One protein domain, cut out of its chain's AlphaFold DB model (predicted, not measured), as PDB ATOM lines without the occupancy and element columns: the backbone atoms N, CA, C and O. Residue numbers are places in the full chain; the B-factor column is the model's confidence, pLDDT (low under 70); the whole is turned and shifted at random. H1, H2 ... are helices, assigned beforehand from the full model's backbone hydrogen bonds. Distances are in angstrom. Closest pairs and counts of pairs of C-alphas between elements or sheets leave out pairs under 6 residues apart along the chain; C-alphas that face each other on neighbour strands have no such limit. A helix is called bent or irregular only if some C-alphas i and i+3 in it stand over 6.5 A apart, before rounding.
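What this domain is: This is residues 2 to 64 of the 368 residues of an uncharacterized protein of marine sediment metagenome (UniProt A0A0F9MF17). Three short helices are strung along an open, flat path: H1 lies along the longest dimension, H2 makes a corner at the last part of H1, and H3 stands at the far end of that dimension, crosswise to H1 and with a gap between it and the other two helices. After H3 the stretch from residue 47 to 64, with no named element, folds back near residue 51 toward the last residues of H1 and then runs off away from H2, while residues 6 to 12, before H1, stick out at the opposite end from H3. The printed part has 63 residues with three named helices, in the order H1, H2, H3, and no named strand. The class is all helix, though under half of the residues, 26 of 63, are in named elements. The whole is loose, with a radius of gyration of the C-alphas of 14.0 A, and flat, with spans of 37 by 34 by 17 A.

How they stand to each other: Residues 6 to 12 stand free before H1, residues 13 to 23. A tight link of 3 residues joins H1 to H2, residues 27 to 32. H1 and H2 only just touch, with 3 pairs of C-alphas within 8 A, and they touch only at the corner by their link. Their closest C-alphas, those of Lys 21 and Leu 27, are 5.4 A apart. Their lines stand at a steep tilt of 56 degrees, and they run opposite ways. A tight link of 5 residues joins H2 to H3, residues 38 to 46. H3 is apart from H1 and from H2. In H1, H2 and H3 every O i to N i+4 pair is within hydrogen-bond range.

Where its parts are: H1, Lys 13 to Met 23, begins with C-alpha 13 at (23.097, -33.145, 34.666) and is 15.3 A long from first to last C-alpha. H2, Leu 27 to Gly 32, has 6 residues and a length of 7.9 A. H3, Ser 38 to Lys 46, is 12.5 A long and ends with C-alpha 46 at (18.775, -48.834, 9.047). No helix is bent. Cys 51, in the stretch after H3, has its C-alpha at (15.517, -42.463, 18.006).

The domain as a whole: The two C-alphas farthest apart, those of Lys 9 and Asp 39, are 39.5 A apart. The first and last printed C-alphas, Asn 2 and Ile 64, are 34.3 A apart. The printed part has no cut, and neither link between helices is long. The C-alphas of residues 47 to 64 lie 6 to 21 A from the mean of the C-alphas. The mean pLDDT of the printed part is 81.3. It is under 70 at residues 2 to 6, residue 8 and residue 32, the last of which belongs to H2.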
ATOM      1  N   ASN A   2       9.889 -26.981  38.031       44.12
ATOM      2  CA  ASN A   2      11.081 -27.667  38.530       44.12
ATOM      3  C   ASN A   2      11.423 -28.744  37.507       44.12
ATOM      4  O   ASN A   2      10.586 -29.606  37.236       44.12
ATOM      5  N   ASP A   3      12.602 -28.640  36.907       64.12
ATOM      6  CA  ASP A   3      13.064 -29.597  35.914       64.12
ATOM      7  C   ASP A   3      13.267 -30.956  36.602       64.12
ATOM      8  O   ASP A   3      13.722 -31.014  37.749       64.12
ATOM      9  N   ALA A   4      12.932 -32.074  35.954       67.88
ATOM     10  CA  ALA A   4      13.058 -33.401  36.581       67.88
ATOM     11  C   ALA A   4      14.508 -33.686  37.035       67.88
ATOM     12  O   ALA A   4      14.752 -34.391  38.015       67.88
ATOM     13  N   LEU A   5      15.473 -33.065  36.351       66.12
ATOM     14  CA  LEU A   5      16.897 -33.109  36.663       66.12
ATOM     15  C   LEU A   5      17.281 -32.276  37.900       66.12
ATOM     16  O   LEU A   5      18.319 -32.544  38.501       66.12
ATOM     17  N   ASP A   6      16.470 -31.296  38.313       69.25
ATOM     18  CA  ASP A   6      16.722 -30.440  39.484       69.25
ATOM     19  C   ASP A   6      16.401 -31.121  40.818       69.25
ATOM     20  O   ASP A   6      16.915 -30.717  41.859       69.25
ATOM     21  N   VAL A   7      15.590 -32.182  40.788       72.56
ATOM     22  CA  VAL A   7      15.142 -32.914  41.986       72.56
ATOM     23  C   VAL A   7      16.147 -34.004  42.403       72.56
ATOM     24  O   VAL A   7      16.147 -34.469  43.545       72.56
ATOM     25  N   GLY A   8      17.043 -34.408  41.499       68.38
ATOM     26  CA  GLY A   8      18.009 -35.475  41.736       68.38
ATOM     27  C   GLY A   8      19.241 -35.037  42.530       68.38
ATOM     28  O   GLY A   8      20.022 -34.194  42.086       68.38
ATOM     29  N   LYS A   9      19.482 -35.663  43.687       73.75
ATOM     30  CA  LYS A   9      20.722 -35.469  44.457       73.75
ATOM     31  C   LYS A   9      21.905 -36.134  43.741       73.75
ATOM     32  O   LYS A   9      21.812 -37.296  43.361       73.75
ATOM     33  N   ASN A  10      23.025 -35.417  43.612       75.25
ATOM     34  CA  ASN A  10      24.285 -35.893  43.012       75.25
ATOM     35  C   ASN A  10      24.201 -36.343  41.537       75.25
ATOM     36  O   ASN A  10      25.001 -37.169  41.102       75.25
ATOM     37  N   ILE A  11      23.268 -35.805  40.745       78.00
ATOM     38  CA  ILE A  11      23.183 -36.128  39.312       78.00
ATOM     39  C   ILE A  11      24.143 -35.245  38.503       78.00
ATOM     40  O   ILE A  11      24.076 -34.016  38.561       78.00
ATOM     41  N   ASN A  12      24.994 -35.867  37.679       83.06
ATOM     42  CA  ASN A  12      25.727 -35.166  36.621       83.06
ATOM     43  C   ASN A  12      24.756 -34.793  35.488       83.06
ATOM     44  O   ASN A  12      24.593 -35.536  34.518       83.06
ATOM     45  N   LYS A  13      24.098 -33.638  35.627       82.62
ATOM     46  CA  LYS A  13      23.097 -33.145  34.666       82.62
ATOM     47  C   LYS A  13      23.659 -33.021  33.251       82.62
ATOM     48  O   LYS A  13      23.006 -33.437  32.300       82.62
ATOM     49  N   ALA A  14      24.878 -32.491  33.116       83.12
ATOM     50  CA  ALA A  14      25.526 -32.312  31.820       83.12
ATOM     51  C   ALA A  14      25.741 -33.658  31.112       83.12
ATOM     52  O   ALA A  14      25.356 -33.800  29.955       83.12
ATOM     53  N   GLY A  15      26.247 -34.662  31.836       86.12
ATOM     54  CA  GLY A  15      26.426 -36.014  31.300       86.12
ATOM     55  C   GLY A  15      25.105 -36.695  30.922       86.12
ATOM     56  O   GLY A  15      25.032 -37.370  29.898       86.12
ATOM     57  N   PHE A  16      24.036 -36.477  31.694       85.62
ATOM     58  CA  PHE A  16      22.700 -36.992  31.363       85.62
ATOM     59  C   PHE A  16      22.140 -36.368  30.082       85.62
ATOM     60  O   PHE A  16      21.633 -37.073  29.213       85.62
ATOM     61  N   ILE A  17      22.253 -35.045  29.947       85.25
ATOM     62  CA  ILE A  17      21.816 -34.323  28.750       85.25
ATOM     63  C   ILE A  17      22.629 -34.771  27.531       85.25
ATOM     64  O   ILE A  17      22.066 -34.960  26.457       85.25
ATOM     65  N   GLU A  18      23.938 -34.970  27.680       88.31
ATOM     66  CA  GLU A  18      24.799 -35.468  26.607       88.31
ATOM     67  C   GLU A  18      24.416 -36.890  26.172       88.31
ATOM     68  O   GLU A  18      24.264 -37.152  24.977       88.31
ATOM     69  N   LEU A  19      24.155 -37.789  27.125       89.56
ATOM     70  CA  LEU A  19      23.647 -39.130  26.839       89.56
ATOM     71  C   LEU A  19      22.317 -39.079  26.074       89.56
ATOM     72  O   LEU A  19      22.172 -39.733  25.041       89.56
ATOM     73  N   LEU A  20      21.365 -38.267  26.540       88.94
ATOM     74  CA  LEU A  20      20.069 -38.108  25.882       88.94
ATOM     75  C   LEU A  20      20.214 -37.527  24.473       88.94
ATOM     76  O   LEU A  20      19.543 -38.004  23.567       88.94
ATOM     77  N   LYS A  21      21.117 -36.565  24.247       87.38
ATOM     78  CA  LYS A  21      21.420 -36.040  22.903       87.38
ATOM     79  C   LYS A  21      22.015 -37.099  21.975       87.38
ATOM     80  O   LYS A  21      21.769 -37.047  20.775       87.38
ATOM     81  N   ASN A  22      22.782 -38.052  22.499       88.12
ATOM     82  CA  ASN A  22      23.346 -39.146  21.704       88.12
ATOM     83  C   ASN A  22      22.303 -40.222  21.363       88.12
ATOM     84  O   ASN A  22      22.297 -40.763  20.250       88.12
ATOM     85  N   MET A  23      21.410 -40.527  22.309       89.88
ATOM     86  CA  MET A  23      20.320 -41.486  22.118       89.88
ATOM     87  C   MET A  23      19.184 -40.907  21.270       89.88
ATOM     88  O   MET A  23      18.663 -41.610  20.411       89.88
ATOM     89  N   PHE A  24      18.861 -39.624  21.456       90.75
ATOM     90  CA  PHE A  24      17.808 -38.866  20.775       90.75
ATOM     91  C   PHE A  24      18.387 -37.605  20.120       90.75
ATOM     92  O   PHE A  24      18.231 -36.501  20.651       90.75
ATOM     93  N   PRO A  25      19.021 -37.731  18.940       87.38
ATOM     94  CA  PRO A  25      19.692 -36.616  18.274       87.38
ATOM     95  C   PRO A  25      18.792 -35.406  18.022       87.38
ATOM     96  O   PRO A  25      19.268 -34.285  18.122       87.38
ATOM     97  N   LYS A  26      17.475 -35.589  17.826       85.25
ATOM     98  CA  LYS A  26      16.503 -34.479  17.723       85.25
ATOM     99  C   LYS A  26      16.550 -33.500  18.906       85.25
ATOM    100  O   LYS A  26      16.215 -32.333  18.741       85.25
ATOM    101  N   LEU A  27      17.011 -33.920  20.086       85.31
ATOM    102  CA  LEU A  27      17.224 -33.011  21.216       85.31
ATOM    103  C   LEU A  27      18.315 -31.968  20.925       85.31
ATOM    104  O   LEU A  27      18.291 -30.881  21.493       85.31
ATOM    105  N   GLN A  28      19.241 -32.235  20.005       82.25
ATOM    106  CA  GLN A  28      20.197 -31.236  19.527       82.25
ATOM    107  C   GLN A  28      19.524 -30.096  18.750       82.25
ATOM    108  O   GLN A  28      20.088 -29.010  18.699       82.25
ATOM    109  N   SER A  29      18.309 -30.271  18.221       78.31
ATOM    110  CA  SER A  29      17.531 -29.155  17.667       78.31
ATOM    111  C   SER A  29      17.113 -28.173  18.761       78.31
ATOM    112  O   SER A  29      17.225 -26.966  18.578       78.31
ATOM    113  N   VAL A  30      16.728 -28.688  19.933       76.25
ATOM    114  CA  VAL A  30      16.326 -27.882  21.099       76.25
ATOM    115  C   VAL A  30      17.538 -27.266  21.809       76.25
ATOM    116  O   VAL A  30      17.495 -26.120  22.237       76.25
ATOM    117  N   TYR A  31      18.635 -28.017  21.927       73.00
ATOM    118  CA  TYR A  31      19.787 -27.643  22.759       73.00
ATOM    119  C   TYR A  31      21.044 -27.204  21.990       73.00
ATOM    120  O   TYR A  31      22.053 -26.887  22.620       73.00
ATOM    121  N   GLY A  32      21.048 -27.285  20.663       68.56
ATOM    122  CA  GLY A  32      22.247 -27.097  19.836       68.56
ATOM    123  C   GLY A  32      21.974 -26.532  18.443       68.56
ATOM    124  O   GLY A  32      22.896 -26.482  17.635       68.56
ATOM    125  N   ASN A  33      20.735 -26.104  18.170       73.12
ATOM    126  CA  ASN A  33      20.313 -25.476  16.916       73.12
ATOM    127  C   ASN A  33      20.622 -26.310  15.651       73.12
ATOM    128  O   ASN A  33      20.867 -25.761  14.579       73.12
ATOM    129  N   MET A  34      20.646 -27.643  15.776       77.88
ATOM    130  CA  MET A  34      20.926 -28.570  14.673       77.88
ATOM    131  C   MET A  34      19.624 -29.109  14.072       77.88
ATOM    132  O   MET A  34      18.747 -29.560  14.806       77.88
ATOM    133  N   SER A  35      19.498 -29.118  12.745       74.06
ATOM    134  CA  SER A  35      18.394 -29.771  12.032       74.06
ATOM    135  C   SER A  35      18.863 -31.068  11.367       74.06
ATOM    136  O   SER A  35      20.022 -31.202  10.973       74.06
ATOM    137  N   TYR A  36      17.958 -32.042  11.253       78.69
ATOM    138  CA  TYR A  36      18.228 -33.332  10.613       78.69
ATOM    139  C   TYR A  36      17.308 -33.515   9.408       78.69
ATOM    140  O   TYR A  36      16.088 -33.429   9.544       78.69
ATOM    141  N   GLY A  37      17.905 -33.759   8.240       76.12
ATOM    142  CA  GLY A  37      17.199 -34.087   6.997       76.12
ATOM    143  C   GLY A  37      16.875 -35.578   6.847       76.12
ATOM    144  O   GLY A  37      17.219 -36.387   7.712       76.12
ATOM    145  N   SER A  38      16.243 -35.937   5.725       73.50
ATOM    146  CA  SER A  38      15.811 -37.300   5.346       73.50
ATOM    147  C   SER A  38      16.889 -38.370   5.537       73.50
ATOM    148  O   SER A  38      16.619 -39.419   6.119       73.50
ATOM    149  N   ASP A  39      18.126 -38.082   5.136       78.75
ATOM    150  CA  ASP A  39      19.230 -39.050   5.141       78.75
ATOM    151  C   ASP A  39      19.575 -39.538   6.555       78.75
ATOM    152  O   ASP A  39      20.005 -40.674   6.769       78.75
ATOM    153  N   TRP A  40      19.376 -38.681   7.559       83.62
ATOM    154  CA  TRP A  40      19.582 -39.052   8.957       83.62
ATOM    155  C   TRP A  40      18.504 -40.008   9.448       83.62
ATOM    156  O   TRP A  40      18.829 -40.981  10.129       83.62
ATOM    157  N   TYR A  41      17.249 -39.770   9.070       82.69
ATOM    158  CA  TYR A  41      16.142 -40.664   9.394       82.69
ATOM    159  C   TYR A  41      16.353 -42.051   8.794       82.69
ATOM    160  O   TYR A  41      16.185 -43.052   9.492       82.69
ATOM    161  N   GLU A  42      16.809 -42.118   7.541       81.06
ATOM    162  CA  GLU A  42      17.128 -43.382   6.883       81.06
ATOM    163  C   GLU A  42      18.245 -44.134   7.620       81.06
ATOM    164  O   GLU A  42      18.093 -45.312   7.951       81.06
ATOM    165  N   ARG A  43      19.340 -43.448   7.975       85.50
ATOM    166  CA  ARG A  43      20.443 -44.045   8.749       85.50
ATOM    167  C   ARG A  43      19.995 -44.544  10.119       85.50
ATOM    168  O   ARG A  43      20.437 -45.605  10.557       85.50
ATOM    169  N   TRP A  44      19.143 -43.796  10.819       89.69
ATOM    170  CA  TRP A  44      18.626 -44.216  12.122       89.69
ATOM    171  C   TRP A  44      17.710 -45.430  12.012       89.69
ATOM    172  O   TRP A  44      17.817 -46.326  12.847       89.69
ATOM    173  N   ASN A  45      16.870 -45.482  10.976       85.56
ATOM    174  CA  ASN A  45      16.029 -46.637  10.675       85.56
ATOM    175  C   ASN A  45      16.879 -47.870  10.337       85.56
ATOM    176  O   ASN A  45      16.679 -48.918  10.946       85.56
ATOM    177  N   LYS A  46      17.861 -47.742   9.431       84.38
ATOM    178  CA  LYS A  46      18.775 -48.834   9.047       84.38
ATOM    179  C   LYS A  46      19.572 -49.361  10.240       84.38
ATOM    180  O   LYS A  46      19.736 -50.564  10.393       84.38
ATOM    181  N   GLY A  47      20.019 -48.468  11.122       87.88
ATOM    182  CA  GLY A  47      20.711 -48.833  12.359       87.88
ATOM    183  C   GLY A  47      19.798 -49.262  13.513       87.88
ATOM    184  O   GLY A  47      20.307 -49.413  14.620       87.88
ATOM    185  N   GLN A  48      18.479 -49.375  13.297       90.19
ATOM    186  CA  GLN A  48      17.471 -49.712  14.316       90.19
ATOM    187  C   GLN A  48      17.605 -48.892  15.610       90.19
ATOM    188  O   GLN A  48      17.396 -49.390  16.718       90.19
ATOM    189  N   ARG A  49      18.014 -47.623  15.496       90.75
ATOM    190  CA  ARG A  49      18.354 -46.794  16.660       90.75
ATOM    191  C   ARG A  49      17.115 -46.478  17.489       90.75
ATOM    192  O   ARG A  49      16.036 -46.294  16.942       90.75
ATOM    193  N   ILE A  50      17.299 -46.264  18.790       90.62
ATOM    194  CA  ILE A  50      16.212 -45.869  19.700       90.62
ATOM    195  C   ILE A  50      15.478 -44.587  19.273       90.62
ATOM    196  O   ILE A  50      14.303 -44.429  19.567       90.62
ATOM    197  N   CYS A  51      16.134 -43.680  18.544       88.81
ATOM    198  CA  CYS A  51      15.517 -42.463  18.006       88.81
ATOM    199  C   CYS A  51      14.765 -42.646  16.683       88.81
ATOM    200  O   CYS A  51      14.198 -41.676  16.178       88.81
ATOM    201  N   SER A  52      14.805 -43.839  16.089       88.62
ATOM    202  CA  SER A  52      14.053 -44.146  14.878       88.62
ATOM    203  C   SER A  52      12.571 -44.236  15.208       88.62
ATOM    204  O   SER A  52      12.181 -44.980  16.099       88.62
ATOM    205  N   GLU A  53      11.738 -43.552  14.434       83.12
ATOM    206  CA  GLU A  53      10.282 -43.605  14.579       83.12
ATOM    207  C   GLU A  53       9.729 -45.040  14.491       83.12
ATOM    208  O   GLU A  53       8.806 -45.392  15.216       83.12
ATOM    209  N   ASN A  54      10.351 -45.897  13.674       82.50
ATOM    210  CA  ASN A  54       9.912 -47.278  13.457       82.50
ATOM    211  C   ASN A  54      10.315 -48.241  14.587       82.50
ATOM    212  O   ASN A  54       9.748 -49.327  14.685       82.50
ATOM    213  N   TYR A  55      11.295 -47.877  15.422       87.06
ATOM    214  CA  TYR A  55      11.791 -48.737  16.507       87.06
ATOM    215  C   TYR A  55      11.635 -48.118  17.893       87.06
ATOM    216  O   TYR A  55      11.747 -48.844  18.875       87.06
ATOM    217  N   TYR A  56      11.361 -46.813  17.990       88.38
ATOM    218  CA  TYR A  56      11.290 -46.062  19.242       88.38
ATOM    219  C   TYR A  56      10.431 -46.779  20.281       88.38
ATOM    220  O   TYR A  56      10.916 -47.087  21.367       88.38
ATOM    221  N   SER A  57       9.190 -47.122  19.925       83.38
ATOM    222  CA  SER A  57       8.251 -47.789  20.830       83.38
ATOM    223  C   SER A  57       8.794 -49.117  21.366       83.38
ATOM    224  O   SER A  57       8.677 -49.366  22.562       83.38
ATOM    225  N   ARG A  58       9.482 -49.919  20.539       86.12
ATOM    226  CA  ARG A  58      10.030 -51.233  20.929       86.12
ATOM    227  C   ARG A  58      11.054 -51.164  22.063       86.12
ATOM    228  O   ARG A  58      11.197 -52.128  22.803       86.12
ATOM    229  N   TYR A  59      11.765 -50.045  22.213       87.31
ATOM    230  CA  TYR A  59      12.724 -49.858  23.311       87.31
ATOM    231  C   TYR A  59      12.058 -49.506  24.645       87.31
ATOM    232  O   TYR A  59      12.701 -49.599  25.692       87.31
ATOM    233  N   PHE A  60      10.792 -49.089  24.615       88.06
ATOM    234  CA  PHE A  60      10.051 -48.616  25.784       88.06
ATOM    235  C   PHE A  60       8.840 -49.486  26.130       88.06
ATOM    236  O   PHE A  60       8.187 -49.243  27.145       88.06
ATOM    237  N   THR A  61       8.539 -50.510  25.329       83.06
ATOM    238  CA  THR A  61       7.463 -51.462  25.599       83.06
ATOM    239  C   THR A  61       8.010 -52.785  26.126       83.06
ATOM    240  O   THR A  61       8.993 -53.326  25.634       83.06
ATOM    241  N   TYR A  62       7.323 -53.354  27.121       80.69
ATOM    242  CA  TYR A  62       7.596 -54.708  27.628       80.69
ATOM    243  C   TYR A  62       6.879 -55.809  26.825       80.69
ATOM    244  O   TYR A  62       6.966 -56.985  27.169       80.69
ATOM    245  N   ALA A  63       6.153 -55.429  25.771       83.06
ATOM    246  CA  ALA A  63       5.419 -56.322  24.884       83.06
ATOM    247  C   ALA A  63       5.588 -55.886  23.423       83.06
ATOM    248  O   ALA A  63       5.854 -54.712  23.140       83.06
ATOM    249  N   ILE A  64       5.410 -56.840  22.506       80.19
ATOM    250  CA  ILE A  64       5.375 -56.587  21.064       80.19
ATOM    251  C   ILE A  64       4.059 -55.859  20.746       80.19
ATOM    252  O   ILE A  64       2.995 -56.375  21.110       80.19
TER     253      ILE A  64